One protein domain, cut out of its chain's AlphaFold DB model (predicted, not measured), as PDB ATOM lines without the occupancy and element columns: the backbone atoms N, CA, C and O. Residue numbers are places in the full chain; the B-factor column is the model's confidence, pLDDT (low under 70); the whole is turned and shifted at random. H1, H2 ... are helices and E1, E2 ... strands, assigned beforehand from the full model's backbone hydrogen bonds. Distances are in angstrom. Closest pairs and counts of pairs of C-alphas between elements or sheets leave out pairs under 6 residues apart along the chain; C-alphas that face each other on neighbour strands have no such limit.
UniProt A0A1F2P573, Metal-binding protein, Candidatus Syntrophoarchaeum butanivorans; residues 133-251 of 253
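What this domain is: This is residues 133 to 251 of the 253 residues of the protein "Metal-binding protein" of Candidatus Syntrophoarchaeum butanivorans (UniProt A0A1F2P573). A twisted sheet of five strands has two long helices, H1 and H3, side by side and running opposite ways over one face, with the short H2 across their ends on that same face. A small helix, H4, only grazes the sheet and lies far from the middle. The printed part has 119 residues, with four named helices and five named strands in the order H1 E1 E2 H2 H3 E3 E4 H4 E5; the sheet runs E1 - E2 - E4 - E3 - E5, all antiparallel. The class is mixed, helices and strands, and the whole is compact, with a radius of gyration of the C-alphas of 13.6 A and spans of 39 by 34 by 23 A.

How they stand to each other: H1, residues 133 to 149, is on the sheet at a height of 8.8 A, over E1, residues 154 to 163, and E2, residues 168 to 175; it runs slantwise to the strands, at 48 degrees to E2 on the local plane. The closest C-alphas of H1 and E1 are those of Glu 142 and Val 155, 5.3 A apart. E1 and E2 form a hairpin, with N 156 and O 173 2.8 A apart. H2, residues 179 to 184, only just touches H1, whose residues 148 to 149 alone make the 3 pairs of C-alphas within 8 A; the closest are those of Ser 149 and Glu 181, 6.2 A. H3, residues 186 to 200, only just touches residues 137 to 144 of H1, also with 3 pairs, the closest Tyr 137 and Leu 196 at 7.1 A, at a shallow tilt of 4 degrees, opposite ways. H3 has a height of 9.4 A over the sheet, over E2, E3, residues 206 to 211, and E4, residues 218 to 225. H1, H2 and H3 on one face make two layers, helices over a sheet. E3 and E4 form a hairpin, with N 208 and O 222 2.9 A apart; N 170 of E2 and O 223 of E4 are 2.9 A apart. H4, residues 228 to 236, only grazes the sheet with residues 231 to 235 and is apart from H1, H2 and H3. E5, residues 245 to 250, is an edge strand beside E3, with N 209 and O 246 2.9 A apart. E2, H2 H3, E3 and E4, H4, E5 are split strand-helix-strand units, same-way strands with another strand between them, each with a right-handed crossover. Every O i to N i+4 pair is within hydrogen-bond range in H1, H2 and H4, and 10 of 11 in H3.

Where its parts are: H1 begins at C-alpha 133 (299.268, 254.064, 320.467) and is 24.7 A long; E1 is 25.2 A, E2 22.9 A, H3 21.1 A and E4 20.9 A. E5 ends at C-alpha 250 (278.926, 251.230, 303.491).

The domain as a whole: The C-alphas farthest apart, of Arg 151 and Gly 229, are 39.4 A apart. The printed part has no cut and no long link. Its mean pLDDT is 92.0, and residues 236 to 243 are under 70.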
ATOM      1  N   SER A 133     300.386 255.003 320.675       93.25
ATOM      2  CA  SER A 133     299.268 254.064 320.467       93.25
ATOM      3  C   SER A 133     298.982 253.781 318.987       93.25
ATOM      4  O   SER A 133     298.472 252.722 318.637       93.25
ATOM      5  N   ILE A 134     299.381 254.676 318.077       96.00
ATOM      6  CA  ILE A 134     299.280 254.440 316.631       96.00
ATOM      7  C   ILE A 134     300.057 253.196 316.157       96.00
ATOM      8  O   ILE A 134     299.639 252.528 315.209       96.00
ATOM      9  N   LEU A 135     301.148 252.835 316.841       96.75
ATOM     10  CA  LEU A 135     301.907 251.612 316.561       96.75
ATOM     11  C   LEU A 135     301.125 250.353 316.950       96.75
ATOM     12  O   LEU A 135     301.244 249.323 316.279       96.75
ATOM     13  N   GLU A 136     300.315 250.434 318.004       96.81
ATOM     14  CA  GLU A 136     299.444 249.348 318.459       96.81
ATOM     15  C   GLU A 136     298.298 249.153 317.464       96.81
ATOM     16  O   GLU A 136     298.072 248.030 317.015       96.81
ATOM     17  N   TYR A 137     297.676 250.240 316.990       97.06
ATOM     18  CA  TYR A 137     296.672 250.189 315.918       97.06
ATOM     19  C   TYR A 137     297.217 249.520 314.654       97.06
ATOM     20  O   TYR A 137     296.622 248.558 314.161       97.06
ATOM     21  N   ARG A 138     298.391 249.956 314.177       98.00
ATOM     22  CA  ARG A 138     299.092 249.342 313.036       98.00
ATOM     23  C   ARG A 138     299.309 247.840 313.245       98.00
ATOM     24  O   ARG A 138     299.047 247.045 312.344       98.00
ATOM     25  N   SER A 139     299.801 247.460 314.425       97.75
ATOM     26  CA  SER A 139     300.137 246.068 314.740       97.75
ATOM     27  C   SER A 139     298.893 245.191 314.865       97.75
ATOM     28  O   SER A 139     298.898 244.086 314.335       97.75
ATOM     29  N   SER A 140     297.803 245.705 315.442       97.88
ATOM     30  CA  SER A 140     296.531 244.981 315.552       97.88
ATOM     31  C   SER A 140     295.953 244.607 314.182       97.88
ATOM     32  O   SER A 140     295.478 243.490 313.988       97.88
ATOM     33  N   ILE A 141     296.052 245.510 313.197       97.75
ATOM     34  CA  ILE A 141     295.625 245.225 311.825       97.75
ATOM     35  C   ILE A 141     296.556 244.183 311.205       97.75
ATOM     36  O   ILE A 141     296.091 243.255 310.556       97.75
ATOM     37  N   GLU A 142     297.870 244.285 311.408       98.06
ATOM     38  CA  GLU A 142     298.807 243.293 310.875       98.06
ATOM     39  C   GLU A 142     298.545 241.882 311.420       98.06
ATOM     40  O   GLU A 142     298.544 240.919 310.650       98.06
ATOM     41  N   GLU A 143     298.287 241.753 312.721       97.44
ATOM     42  CA  GLU A 143     297.930 240.486 313.366       97.44
ATOM     43  C   GLU A 143     296.657 239.889 312.765       97.44
ATOM     44  O   GLU A 143     296.656 238.722 312.363       97.44
ATOM     45  N   LEU A 144     295.619 240.712 312.592       97.56
ATOM     46  CA  LEU A 144     294.377 240.320 311.937       97.56
ATOM     47  C   LEU A 144     294.618 239.798 310.509       97.56
ATOM     48  O   LEU A 144     294.113 238.741 310.129       97.56
ATOM     49  N   LEU A 145     295.412 240.505 309.700       96.62
ATOM     50  CA  LEU A 145     295.684 240.100 308.315       96.62
ATOM     51  C   LEU A 145     296.482 238.791 308.244       96.62
ATOM     52  O   LEU A 145     296.266 237.981 307.337       96.62
ATOM     53  N   ARG A 146     297.380 238.543 309.204       96.00
ATOM     54  CA  ARG A 146     298.111 237.269 309.315       96.00
ATOM     55  C   ARG A 146     297.191 236.122 309.719       96.00
ATOM     56  O   ARG A 146     297.338 235.019 309.189       96.00
ATOM     57  N   GLU A 147     296.229 236.372 310.606       95.38
ATOM     58  CA  GLU A 147     295.207 235.388 310.969       95.38
ATOM     59  C   GLU A 147     294.348 234.997 309.755       95.38
ATOM     60  O   GLU A 147     294.118 233.810 309.505       95.38
ATOM     61  N   ILE A 148     293.929 235.992 308.965       93.50
ATOM     62  CA  ILE A 148     293.091 235.811 307.772       93.50
ATOM     63  C   ILE A 148     293.827 235.033 306.680       93.50
ATOM     64  O   ILE A 148     293.332 234.007 306.212       93.50
ATOM     65  N   SER A 149     295.006 235.513 306.281       92.44
ATOM     66  CA  SER A 149     295.759 234.972 305.139       92.44
ATOM     67  C   SER A 149     296.469 233.651 305.449       92.44
ATOM     68  O   SER A 149     296.808 232.892 304.541       92.44
ATOM     69  N   ARG A 150     296.743 233.362 306.734       89.06
ATOM     70  CA  ARG A 150     297.605 232.245 307.180       89.06
ATOM     71  C   ARG A 150     298.979 232.237 306.495       89.06
ATOM     72  O   ARG A 150     299.613 231.188 306.354       89.06
ATOM     73  N   ARG A 151     299.430 233.408 306.049       89.00
ATOM     74  CA  ARG A 151     300.685 233.663 305.338       89.00
ATOM     75  C   ARG A 151     301.314 234.947 305.886       89.00
ATOM     76  O   ARG A 151     300.675 235.671 306.649       89.00
ATOM     77  N   PRO A 152     302.576 235.245 305.535       92.25
ATOM     78  CA  PRO A 152     303.167 236.524 305.892       92.25
ATOM     79  C   PRO A 152     302.416 237.686 305.223       92.25
ATOM     80  O   PRO A 152     302.540 237.897 304.017       92.25
ATOM     81  N   ALA A 153     301.670 238.435 306.031       95.56
ATOM     82  CA  ALA A 153     301.041 239.700 305.677       95.56
ATOM     83  C   ALA A 153     301.602 240.816 306.569       95.56
ATOM     84  O   ALA A 153     301.931 240.590 307.740       95.56
ATOM     85  N   TYR A 154     301.730 242.012 305.997       96.31
ATOM     86  CA  TYR A 154     302.405 243.144 306.625       96.31
ATOM     87  C   TYR A 154     301.596 244.422 306.464       96.31
ATOM     88  O   TYR A 154     301.085 244.690 305.376       96.31
ATOM     89  N   VAL A 155     301.556 245.237 307.515       98.06
ATOM     90  CA  VAL A 155     301.107 246.630 307.460       98.06
ATOM     91  C   VAL A 155     302.354 247.501 307.447       98.06
ATOM     92  O   VAL A 155     302.972 247.753 308.484       98.06
ATOM     93  N   MET A 156     302.746 247.937 306.254       97.69
ATOM     94  CA  MET A 156     303.959 248.728 306.040       97.69
ATOM     95  C   MET A 156     303.865 250.100 306.706       97.69
ATOM     96  O   MET A 156     304.836 250.576 307.292       97.69
ATOM     97  N   GLN A 157     302.682 250.703 306.621       98.06
ATOM     98  CA  GLN A 157     302.369 252.015 307.160       98.06
ATOM     99  C   GLN A 157     300.895 252.039 307.564       98.06
ATOM    100  O   GLN A 157     300.048 251.509 306.845       98.06
ATOM    101  N   PHE A 158     300.586 252.642 308.703       98.56
ATOM    102  CA  PHE A 158     299.224 252.947 309.121       98.56
ATOM    103  C   PHE A 158     299.076 254.454 309.271       98.56
ATOM    104  O   PHE A 158     299.889 255.070 309.952       98.56
ATOM    105  N   ASN A 159     298.051 255.022 308.648       98.19
ATOM    106  CA  ASN A 159     297.774 256.452 308.630       98.19
ATOM    107  C   ASN A 159     296.446 256.732 309.309       98.19
ATOM    108  O   ASN A 159     295.473 256.019 309.074       98.19
ATOM    109  N   ILE A 160     296.394 257.825 310.057       98.12
ATOM    110  CA  ILE A 160     295.180 258.579 310.347       98.12
ATOM    111  C   ILE A 160     295.226 259.781 309.410       98.12
ATOM    112  O   ILE A 160     296.183 260.545 309.478       98.12
ATOM    113  N   PHE A 161     294.236 259.931 308.534       98.12
ATOM    114  CA  PHE A 161     294.242 260.950 307.485       98.12
ATOM    115  C   PHE A 161     293.143 261.993 307.683       98.12
ATOM    116  O   PHE A 161     292.066 261.709 308.220       98.12
ATOM    117  N   ALA A 162     293.395 263.195 307.170       97.94
ATOM    118  CA  ALA A 162     292.451 264.300 307.102       97.94
ATOM    119  C   ALA A 162     292.554 265.012 305.747       97.94
ATOM    120  O   ALA A 162     293.590 265.575 305.399       97.94
ATOM    121  N   ARG A 163     291.457 265.028 304.984       97.62
ATOM    122  CA  ARG A 163     291.400 265.587 303.627       97.62
ATOM    123  C   ARG A 163     290.828 266.992 303.601       97.62
ATOM    124  O   ARG A 163     289.989 267.366 304.417       97.62
ATOM    125  N   ALA A 164     291.201 267.744 302.570       96.81
ATOM    126  CA  ALA A 164     290.695 269.092 302.333       96.81
ATOM    127  C   ALA A 164     289.163 269.178 302.204       96.81
ATOM    128  O   ALA A 164     288.578 270.185 302.595       96.81
ATOM    129  N   CYS A 165     288.499 268.127 301.707       95.19
ATOM    130  CA  CYS A 165     287.035 268.074 301.630       95.19
ATOM    131  C   CYS A 165     286.345 267.894 302.996       95.19
ATOM    132  O   CYS A 165     285.121 267.948 303.062       95.19
ATOM    133  N   GLY A 166     287.101 267.656 304.072       96.38
ATOM    134  CA  GLY A 166     286.575 267.382 305.409       96.38
ATOM    135  C   GLY A 166     286.414 265.895 305.734       96.38
ATOM    136  O   GLY A 166     286.051 265.567 306.856       96.38
ATOM    137  N   CYS A 167     286.690 264.990 304.788       96.44
ATOM    138  CA  CYS A 167     286.761 263.561 305.097       96.44
ATOM    139  C   CYS A 167     287.971 263.269 305.989       96.44
ATOM    140  O   CYS A 167     289.055 263.809 305.765       96.44
ATOM    141  N   CYS A 168     287.811 262.353 306.933       97.62
ATOM    142  CA  CYS A 168     288.904 261.826 307.744       97.62
ATOM    143  C   CYS A 168     288.766 260.313 307.889       97.62
ATOM    144  O   CYS A 168     287.744 259.731 307.516       97.62
ATOM    145  N   GLY A 169     289.805 259.650 308.379       97.81
ATOM    146  CA  GLY A 169     289.772 258.202 308.469       97.81
ATOM    147  C   GLY A 169     291.116 257.577 308.769       97.81
ATOM    148  O   GLY A 169     292.042 258.243 309.228       97.81
ATOM    149  N   THR A 170     291.215 256.286 308.482       98.31
ATOM    150  CA  THR A 170     292.447 255.518 308.625       98.31
ATOM    151  C   THR A 170     292.773 254.758 307.357       98.31
ATOM    152  O   THR A 170     291.863 254.283 306.679       98.31
ATOM    153  N   THR A 171     294.055 254.555 307.077       98.31
ATOM    154  CA  THR A 171     294.516 253.690 305.987       98.31
ATOM    155  C   THR A 171     295.655 252.809 306.469       98.31
ATOM    156  O   THR A 171     296.688 253.310 306.899       98.31
ATOM    157  N   ALA A 172     295.498 251.495 306.349       98.44
ATOM    158  CA  ALA A 172     296.594 250.544 306.457       98.44
ATOM    159  C   ALA A 172     297.136 250.261 305.052       98.44
ATOM    160  O   ALA A 172     296.406 249.762 304.198       98.44
ATOM    161  N   VAL A 173     298.408 250.562 304.804       98.12
ATOM    162  CA  VAL A 173     299.128 250.165 303.589       98.12
ATOM    163  C   VAL A 173     299.642 248.750 303.795       98.12
ATOM    164  O   VAL A 173     300.475 248.512 304.674       98.12
ATOM    165  N   VAL A 174     299.148 247.807 302.996       97.56
ATOM    166  CA  VAL A 174     299.342 246.374 303.243       97.56
ATOM    167  C   VAL A 174     300.134 245.692 302.134       97.56
ATOM    168  O   VAL A 174     300.197 246.150 300.992       97.56
ATOM    169  N   ARG A 175     300.762 244.567 302.480       95.94
ATOM    170  CA  ARG A 175     301.402 243.634 301.546       95.94
ATOM    171  C   ARG A 175     301.129 242.199 301.981       95.94
ATOM    172  O   ARG A 175     301.058 241.921 303.174       95.94
ATOM    173  N   GLY A 176     301.055 241.290 301.010       95.00
ATOM    174  CA  GLY A 176     300.915 239.854 301.269       95.00
ATOM    175  C   GLY A 176     299.488 239.388 301.562       95.00
ATOM    176  O   GLY A 176     299.331 238.320 302.141       95.00
ATOM    177  N   ILE A 177     298.474 240.166 301.168       95.81
ATOM    178  CA  ILE A 177     297.061 239.775 301.245       95.81
ATOM    179  C   ILE A 177     296.343 240.050 299.919       95.81
ATOM    180  O   ILE A 177     296.699 240.995 299.203       95.81
ATOM    181  N   PHE A 178     295.363 239.210 299.594       95.56
ATOM    182  CA  PHE A 178     294.642 239.206 298.321       95.56
ATOM    183  C   PHE A 178     293.132 239.433 298.501       95.56
ATOM    184  O   PHE A 178     292.581 239.269 299.592       95.56
ATOM    185  N   GLY A 179     292.456 239.863 297.433       93.56
ATOM    186  CA  GLY A 179     291.043 240.261 297.479       93.56
ATOM    187  C   GLY A 179     290.088 239.133 297.886       93.56
ATOM    188  O   GLY A 179     289.137 239.358 298.633       93.56
ATOM    189  N   ASP A 180     290.349 237.895 297.466       93.75
ATOM    190  CA  ASP A 180     289.558 236.722 297.863       93.75
ATOM    191  C   ASP A 180     289.653 236.441 299.373       93.75
ATOM    192  O   ASP A 180     288.641 236.146 300.015       93.75
ATOM    193  N   GLU A 181     290.842 236.606 299.960       94.88
ATOM    194  CA  GLU A 181     291.085 236.476 301.402       94.88
ATOM    195  C   GLU A 181     290.342 237.559 302.202       94.88
ATOM    196  O   GLU A 181     289.691 237.250 303.206       94.88
ATOM    197  N   ILE A 182     290.386 238.814 301.734       94.69
ATOM    198  CA  ILE A 182     289.644 239.933 302.336       94.69
ATOM    199  C   ILE A 182     288.139 239.664 302.296       94.69
ATOM    200  O   ILE A 182     287.466 239.756 303.323       94.69
ATOM    201  N   ASN A 183     287.607 239.282 301.137       92.62
ATOM    202  CA  ASN A 183     286.177 239.036 300.967       92.62
ATOM    203  C   ASN A 183     285.671 237.873 301.819       92.62
ATOM    204  O   ASN A 183     284.609 237.973 302.435       92.62
ATOM    205  N   ALA A 184     286.440 236.787 301.911       94.81
ATOM    206  CA  ALA A 184     286.074 235.626 302.717       94.81
ATOM    207  C   ALA A 184     285.982 235.937 304.223       94.81
ATOM    208  O   ALA A 184     285.316 235.207 304.962       94.81
ATOM    209  N   LYS A 185     286.659 236.996 304.692       96.12
ATOM    210  CA  LYS A 185     286.713 237.425 306.102       96.12
ATOM    211  C   LYS A 185     286.245 238.865 306.316       96.12
ATOM    212  O   LYS A 185     286.557 239.473 307.339       96.12
ATOM    213  N   LYS A 186     285.437 239.371 305.387       95.62
ATOM    214  CA  LYS A 186     284.923 240.741 305.340       95.62
ATOM    215  C   LYS A 186     284.349 241.221 306.674       95.62
ATOM    216  O   LYS A 186     284.776 242.256 307.174       95.62
ATOM    217  N   ASP A 187     283.447 240.454 307.282       96.31
ATOM    218  CA  ASP A 187     282.779 240.854 308.532       96.31
ATOM    219  C   ASP A 187     283.758 240.995 309.705       96.31
ATOM    220  O   ASP A 187     283.610 241.884 310.545       96.31
ATOM    221  N   MET A 188     284.789 240.148 309.743       96.94
ATOM    222  CA  MET A 188     285.836 240.184 310.766       96.94
ATOM    223  C   MET A 188     286.703 241.438 310.614       96.94
ATOM    224  O   MET A 188     286.960 242.135 311.592       96.94
ATOM    225  N   ILE A 189     287.079 241.767 309.372       97.25
ATOM    226  CA  ILE A 189     287.839 242.978 309.038       97.25
ATOM    227  C   ILE A 189     287.044 244.232 309.392       97.25
ATOM    228  O   ILE A 189     287.556 245.123 310.066       97.25
ATOM    229  N   VAL A 190     285.785 244.291 308.954       97.69
ATOM    230  CA  VAL A 190     284.895 245.427 309.206       97.69
ATOM    231  C   VAL A 190     284.705 245.641 310.704       97.69
ATOM    232  O   VAL A 190     284.849 246.768 311.170       97.69
ATOM    233  N   SER A 191     284.447 244.578 311.471       97.62
ATOM    234  CA  SER A 191     284.246 244.681 312.922       97.62
ATOM    235  C   SER A 191     285.485 245.230 313.633       97.62
ATOM    236  O   SER A 191     285.371 246.196 314.385       97.62
ATOM    237  N   HIS A 192     286.671 244.689 313.326       97.94
ATOM    238  CA  HIS A 192     287.939 245.149 313.906       97.94
ATOM    239  C   HIS A 192     288.212 246.624 313.596       97.94
ATOM    240  O   HIS A 192     288.568 247.408 314.473       97.94
ATOM    241  N   ILE A 193     288.007 247.030 312.341       97.75
ATOM    242  CA  ILE A 193     288.226 248.413 311.907       97.75
ATOM    243  C   ILE A 193     287.228 249.374 312.562       97.75
ATOM    244  O   ILE A 193     287.613 250.485 312.932       97.75
ATOM    245  N   LEU A 194     285.963 248.979 312.727       97.12
ATOM    246  CA  LEU A 194     284.959 249.801 313.407       97.12
ATOM    247  C   LEU A 194     285.281 249.990 314.894       97.12
ATOM    248  O   LEU A 194     285.061 251.078 315.423       97.12
ATOM    249  N   GLU A 195     285.796 248.965 315.574       96.25
ATOM    250  CA  GLU A 195     286.241 249.071 316.969       96.25
ATOM    251  C   GLU A 195     287.431 250.021 317.107       96.25
ATOM    252  O   GLU A 195     287.347 250.993 317.857       96.25
ATOM    253  N   LEU A 196     288.469 249.826 316.292       95.56
ATOM    254  CA  LEU A 196     289.639 250.703 316.240       95.56
ATOM    255  C   LEU A 196     289.248 252.159 315.936       95.56
ATOM    256  O   LEU A 196     289.740 253.096 316.563       95.56
ATOM    257  N   SER A 197     288.324 252.367 314.995       96.06
ATOM    258  CA  SER A 197     287.870 253.708 314.611       96.06
ATOM    259  C   SER A 197     287.206 254.452 315.773       96.06
ATOM    260  O   SER A 197     287.420 255.656 315.914       96.06
ATOM    261  N   LYS A 198     286.471 253.755 316.654       93.38
ATOM    262  CA  LYS A 198     285.852 254.371 317.842       93.38
ATOM    263  C   LYS A 198     286.896 254.957 318.790       93.38
ATOM    264  O   LYS A 198     286.687 256.057 319.295       93.38
ATOM    265  N   GLU A 199     288.016 254.267 319.001       91.19
ATOM    266  CA  GLU A 199     289.108 254.748 319.864       91.19
ATOM    267  C   GLU A 199     289.779 256.008 319.299       91.19
ATOM    268  O   GLU A 199     290.208 256.892 320.043       91.19
ATOM    269  N   LEU A 200     289.801 256.132 317.971       91.62
ATOM    270  CA  LEU A 200     290.299 257.311 317.263       91.62
ATOM    271  C   LEU A 200     289.276 258.449 317.160       91.62
ATOM    272  O   LEU A 200     289.630 259.555 316.733       91.62
ATOM    273  N   GLY A 201     288.022 258.205 317.550       91.44
ATOM    274  CA  GLY A 201     286.943 259.167 317.373       91.44
ATOM    275  C   GLY A 201     286.463 259.306 315.931       91.44
ATOM    276  O   GLY A 201     285.967 260.357 315.542       91.44
ATOM    277  N   ILE A 202     286.666 258.276 315.119       95.56
ATOM    278  CA  ILE A 202     286.258 258.228 313.720       95.56
ATOM    279  C   ILE A 202     284.983 257.392 313.649       95.56
ATOM    280  O   ILE A 202     284.904 256.311 314.235       95.56
ATOM    281  N   VAL A 203     283.990 257.879 312.911       95.38
ATOM    282  CA  VAL A 203     282.759 257.150 312.591       95.38
ATOM    283  C   VAL A 203     282.790 256.832 311.097       95.38
ATOM    284  O   VAL A 203     282.371 257.663 310.288       95.38
ATOM    285  N   PRO A 204     283.352 255.677 310.689       95.38
ATOM    286  CA  PRO A 204     283.469 255.355 309.280       95.38
ATOM    287  C   PRO A 204     282.083 255.217 308.662       95.38
ATOM    288  O   PRO A 204     281.280 254.409 309.113       95.38
ATOM    289  N   THR A 205     281.826 255.962 307.593       94.31
ATOM    290  CA  THR A 205     280.660 255.749 306.726       94.31
ATOM    291  C   THR A 205     280.965 254.690 305.673       94.31
ATOM    292  O   THR A 205     280.062 254.126 305.068       94.31
ATOM    293  N   MET A 206     282.247 254.415 305.425       93.38
ATOM    294  CA  MET A 206     282.684 253.369 304.514       93.38
ATOM    295  C   MET A 206     284.006 252.737 304.932       93.38
ATOM    296  O   MET A 206     284.867 253.390 305.520       93.38
ATOM    297  N   ILE A 207     284.172 251.466 304.573       96.00
ATOM    298  CA  ILE A 207     285.439 250.736 304.646       96.00
ATOM    299  C   ILE A 207     285.640 250.047 303.302       96.00
ATOM    300  O   ILE A 207     284.706 249.444 302.769       96.00
ATOM    301  N   TYR A 208     286.842 250.131 302.750       95.12
ATOM    302  CA  TYR A 208     287.159 249.572 301.442       95.12
ATOM    303  C   TYR A 208     288.603 249.071 301.375       95.12
ATOM    304  O   TYR A 208     289.486 249.582 302.068       95.12
ATOM    305  N   SER A 209     288.850 248.079 300.526       95.50
ATOM    306  CA  SER A 209     290.189 247.681 300.093       95.50
ATOM    307  C   SER A 209     290.572 248.421 298.812       95.50
ATOM    308  O   SER A 209     289.735 248.715 297.960       95.50
ATOM    309  N   MET A 210     291.855 248.744 298.686       94.94
ATOM    310  CA  MET A 210     292.476 249.286 297.480       94.94
ATOM    311  C   MET A 210     293.279 248.174 296.821       94.94
ATOM    312  O   MET A 210     294.176 247.619 297.455       94.94
ATOM    313  N   MET A 211     292.988 247.862 295.565       93.88
ATOM    314  CA  MET A 211     293.661 246.809 294.807       93.88
ATOM    315  C   MET A 211     294.880 247.362 294.069       93.88
ATOM    316  O   MET A 211     294.873 248.477 293.548       93.88
ATOM    317  N   VAL A 212     295.945 246.570 293.974       92.25
ATOM    318  CA  VAL A 212     297.054 246.871 293.065       92.25
ATOM    319  C   VAL A 212     296.556 246.662 291.632       92.25
ATOM    320  O   VAL A 212     296.142 245.560 291.273       92.25
ATOM    321  N   HIS A 213     296.612 247.715 290.811       86.62
ATOM    322  CA  HIS A 213     296.090 247.705 289.441       86.62
ATOM    323  C   HIS A 213     296.536 246.481 288.630       86.62
ATOM    324  O   HIS A 213     297.728 246.212 288.487       86.62
ATOM    325  N   GLY A 214     295.556 245.772 288.060       86.06
ATOM    326  CA  GLY A 214     295.789 244.596 287.219       86.06
ATOM    327  C   GLY A 214     296.164 243.323 287.983       86.06
ATOM    328  O   GLY A 214     296.628 242.373 287.357       86.06
ATOM    329  N   THR A 215     295.992 243.289 289.308       91.56
ATOM    330  CA  THR A 215     296.286 242.119 290.148       91.56
ATOM    331  C   THR A 215     295.214 241.921 291.222       91.56
ATOM    332  O   THR A 215     294.487 242.857 291.544       91.56
ATOM    333  N   ASP A 216     295.197 240.742 291.847       91.56
ATOM    334  CA  ASP A 216     294.343 240.453 293.011       91.56
ATOM    335  C   ASP A 216     294.986 240.869 294.346       91.56
ATOM    336  O   ASP A 216     294.434 240.610 295.415       91.56
ATOM    337  N   ALA A 217     296.178 241.475 294.319       95.12
ATOM    338  CA  ALA A 217     296.866 241.901 295.528       95.12
ATOM    339  C   ALA A 217     296.237 243.179 296.090       95.12
ATOM    340  O   ALA A 217     295.945 244.123 295.357       95.12
ATOM    341  N   VAL A 218     296.108 243.243 297.410       96.06
ATOM    342  CA  VAL A 218     295.594 244.420 298.112       96.06
ATOM    343  C   VAL A 218     296.764 245.348 298.442       96.06
ATOM    344  O   VAL A 218     297.781 244.929 298.994       96.06
ATOM    345  N   ALA A 219     296.630 246.620 298.074       96.56
ATOM    346  CA  ALA A 219     297.570 247.696 298.374       96.56
ATOM    347  C   ALA A 219     297.278 248.367 299.721       96.56
ATOM    348  O   ALA A 219     298.193 248.842 300.394       96.56
ATOM    349  N   GLY A 220     296.010 248.413 300.129       97.19
ATOM    350  CA  GLY A 220     295.634 248.959 301.422       97.19
ATOM    351  C   GLY A 220     294.189 248.697 301.799       97.19
ATOM    352  O   GLY A 220     293.384 248.278 300.973       97.19
ATOM    353  N   ILE A 221     293.876 248.947 303.064       97.75
ATOM    354  CA  ILE A 221     292.526 248.877 303.620       97.75
ATOM    355  C   ILE A 221     292.272 250.200 304.328       97.75
ATOM    356  O   ILE A 221     293.065 250.607 305.180       97.75
ATOM    357  N   SER A 222     291.184 250.870 303.971       97.19
ATOM    358  CA  SER A 222     290.857 252.194 304.482       97.19
ATOM    359  C   SER A 222     289.478 252.220 305.113       97.19
ATOM    360  O   SER A 222     288.538 251.620 304.597       97.19
ATOM    361  N   ALA A 223     289.362 252.970 306.201       97.19
ATOM    362  CA  ALA A 223     288.108 253.367 306.821       97.19
ATOM    363  C   ALA A 223     287.966 254.873 306.644       97.19
ATOM    364  O   ALA A 223     288.897 255.609 306.963       97.19
ATOM    365  N   GLN A 224     286.835 255.340 306.132       95.75
ATOM    366  CA  GLN A 224     286.610 256.754 305.867       95.75
ATOM    367  C   GLN A 224     285.296 257.200 306.497       95.75
ATOM    368  O   GLN A 224     284.231 256.656 306.206       95.75
ATOM    369  N   GLN A 225     285.384 258.236 307.321       95.88
ATOM    370  CA  GLN A 225     284.271 259.094 307.683       95.88
ATOM    371  C   GLN A 225     284.126 260.147 306.582       95.88
ATOM    372  O   GLN A 225     284.940 261.069 306.463       95.88
ATOM    373  N   ALA A 226     283.123 259.974 305.721       93.56
ATOM    374  CA  ALA A 226     282.854 260.923 304.652       93.56
ATOM    375  C   ALA A 226     282.237 262.215 305.212       93.56
ATOM    376  O   ALA A 226     281.386 262.178 306.099       93.56
ATOM    377  N   CYS A 227     282.633 263.365 304.661       93.50
ATOM    378  CA  CYS A 227     281.872 264.599 304.843       93.50
ATOM    379  C   CYS A 227     280.533 264.515 304.089       93.50
ATOM    380  O   CYS A 227     280.373 263.668 303.210       93.50
ATOM    381  N   GLU A 228     279.599 265.421 304.387       90.50
ATOM    382  CA  GLU A 228     278.260 265.449 303.778       90.50
ATOM    383  C   GLU A 228     278.309 265.399 302.242       90.50
ATOM    384  O   GLU A 228     277.721 264.508 301.640       90.50
ATOM    385  N   GLY A 229     279.107 266.265 301.606       89.12
ATOM    386  CA  GLY A 229     279.209 266.298 300.142       89.12
ATOM    387  C   GLY A 229     279.745 264.998 299.528       89.12
ATOM    388  O   GLY A 229     279.251 264.540 298.495       89.12
ATOM    389  N   CYS A 230     280.730 264.361 300.168       89.44
ATOM    390  CA  CYS A 230     281.229 263.063 299.713       89.44
ATOM    391  C   CYS A 230     280.208 261.949 299.966       89.44
ATOM    392  O   CYS A 230     280.036 261.090 299.108       89.44
ATOM    393  N   ARG A 231     279.501 261.980 301.099       85.56
ATOM    394  CA  ARG A 231     278.452 261.012 301.433       85.56
ATOM    395  C   ARG A 231     277.326 261.039 300.401       85.56
ATOM    396  O   ARG A 231     277.038 259.995 299.830       85.56
ATOM    397  N   THR A 232     276.800 262.222 300.076       82.69
ATOM    398  CA  THR A 232     275.809 262.408 299.002       82.69
ATOM    399  C   THR A 232     276.309 261.828 297.683       82.69
ATOM    400  O   THR A 232     275.591 261.099 297.008       82.69
ATOM    401  N   THR A 233     277.579 262.072 297.343       79.75
ATOM    402  CA  THR A 233     278.177 261.542 296.108       79.75
ATOM    403  C   THR A 233     278.160 260.009 296.068       79.75
ATOM    404  O   THR A 233     277.862 259.422 295.030       79.75
ATOM    405  N   TYR A 234     278.472 259.349 297.185       77.12
ATOM    406  CA  TYR A 234     278.536 257.887 297.253       77.12
ATOM    407  C   TYR A 234     277.165 257.219 297.380       77.12
ATOM    408  O   TYR A 234     276.960 256.159 296.793       77.12
ATOM    409  N   GLU A 235     276.241 257.821 298.129       74.62
ATOM    410  CA  GLU A 235     274.892 257.287 298.343       74.62
ATOM    411  C   GLU A 235     273.989 257.500 297.121       74.62
ATOM    412  O   GLU A 235     273.333 256.560 296.683       74.62
ATOM    413  N   GLU A 236     273.955 258.711 296.556       65.06
ATOM    414  CA  GLU A 236     272.980 259.057 295.511       65.06
ATOM    415  C   GLU A 236     273.377 258.557 294.124       65.06
ATOM    416  O   GLU A 236     272.512 258.209 293.320       65.06
ATOM    417  N   TYR A 237     274.675 258.524 293.827       60.12
ATOM    418  CA  TYR A 237     275.144 258.183 292.486       60.12
ATOM    419  C   TYR A 237     275.663 256.745 292.371       60.12
ATOM    420  O   TYR A 237     276.063 256.345 291.279       60.12
ATOM    421  N   GLU A 238     275.691 255.983 293.474       60.31
ATOM    422  CA  GLU A 238     276.315 254.648 293.566       60.31
ATOM    423  C   GLU A 238     277.744 254.611 292.978       60.31
ATOM    424  O   GLU A 238     278.238 253.575 292.524       60.31
ATOM    425  N   ILE A 239     278.434 255.758 292.964       61.75
ATOM    426  CA  ILE A 239     279.767 255.872 292.381       61.75
ATOM    427  C   ILE A 239     280.752 255.307 293.392       61.75
ATOM    428  O   ILE A 239     281.129 255.976 294.355       61.75
ATOM    429  N   ILE A 240     281.226 254.084 293.148       61.41
ATOM    430  CA  ILE A 240     282.468 253.626 293.770       61.41
ATOM    431  C   ILE A 240     283.571 254.579 293.276       61.41
ATOM    432  O   ILE A 240     283.746 254.709 292.062       61.41
ATOM    433  N   PRO A 241     284.299 255.269 294.178       56.31
ATOM    434  CA  PRO A 241     285.144 256.400 293.805       56.31
ATOM    435  C   PRO A 241     286.195 256.067 292.740       56.31
ATOM    436  O   PRO A 241     286.611 256.964 292.009       56.31
ATOM    437  N   ARG A 242     286.629 254.801 292.651       66.25
ATOM    438  CA  ARG A 242     287.549 254.306 291.624       66.25
ATOM    439  C   ARG A 242     287.363 252.798 291.365       66.25
ATOM    440  O   ARG A 242     286.965 252.082 292.281       66.25
ATOM    441  N   PRO A 243     287.687 252.296 290.156       64.94
ATOM    442  CA  PRO A 243     287.550 250.876 289.803       64.94
ATOM    443  C   PRO A 243     288.499 249.932 290.560       64.94
ATOM    444  O   PRO A 243     288.286 248.726 290.540       64.94
ATOM    445  N   ASP A 244     289.546 250.452 291.206       78.75
ATOM    446  CA  ASP A 244     290.470 249.696 292.062       78.75
ATOM    447  C   ASP A 244     289.993 249.567 293.515       78.75
ATOM    448  O   ASP A 244     290.716 249.012 294.340       78.75
ATOM    449  N   LEU A 245     288.809 250.086 293.845       87.62
ATOM    450  CA  LEU A 245     288.258 250.012 295.193       87.62
ATOM    451  C   LEU A 245     287.232 248.898 295.302       87.62
ATOM    452  O   LEU A 245     286.287 248.817 294.518       87.62
ATOM    453  N   GLU A 246     287.377 248.097 296.345       89.81
ATOM    454  CA  GLU A 246     286.412 247.075 296.707       89.81
ATOM    455  C   GLU A 246     285.763 247.422 298.049       89.81
ATOM    456  O   GLU A 246     286.418 247.582 299.079       89.81
ATOM    457  N   MET A 247     284.440 247.582 298.027       91.44
ATOM    458  CA  MET A 247     283.671 248.055 299.174       91.44
ATOM    459  C   MET A 247     283.416 246.932 300.188       91.44
ATOM    460  O   MET A 247     282.687 245.967 299.930       91.44
ATOM    461  N   LEU A 248     283.951 247.104 301.397       93.25
ATOM    462  CA  LEU A 248     283.779 246.175 302.515       93.25
ATOM    463  C   LEU A 248     282.631 246.601 303.441       93.25
ATOM    464  O   LEU A 248     281.918 245.779 304.003       93.25
ATOM    465  N   TYR A 249     282.397 247.892 303.583       92.44
ATOM    466  CA  TYR A 249     281.310 248.414 304.395       92.44
ATOM    467  C   TYR A 249     280.856 249.743 303.816       92.44
ATOM    468  O   TYR A 249     281.680 250.547 303.386       92.44
ATOM    469  N   LEU A 250     279.546 249.956 303.812       89.81
ATOM    470  CA  LEU A 250     278.926 251.230 303.491       89.81
ATOM    471  C   LEU A 250     277.748 251.402 304.443       89.81
ATOM    472  O   LEU A 250     276.808 250.604 304.415       89.81
ATOM    473  N   GLU A 251     277.822 252.418 305.293       84.19
ATOM    474  CA  GLU A 251     276.681 252.859 306.078       84.19
ATOM    475  C   GLU A 251     275.630 253.393 305.104       84.19
ATOM    476  O   GLU A 251     275.891 254.332 304.356       84.19
TER     477      GLU A 251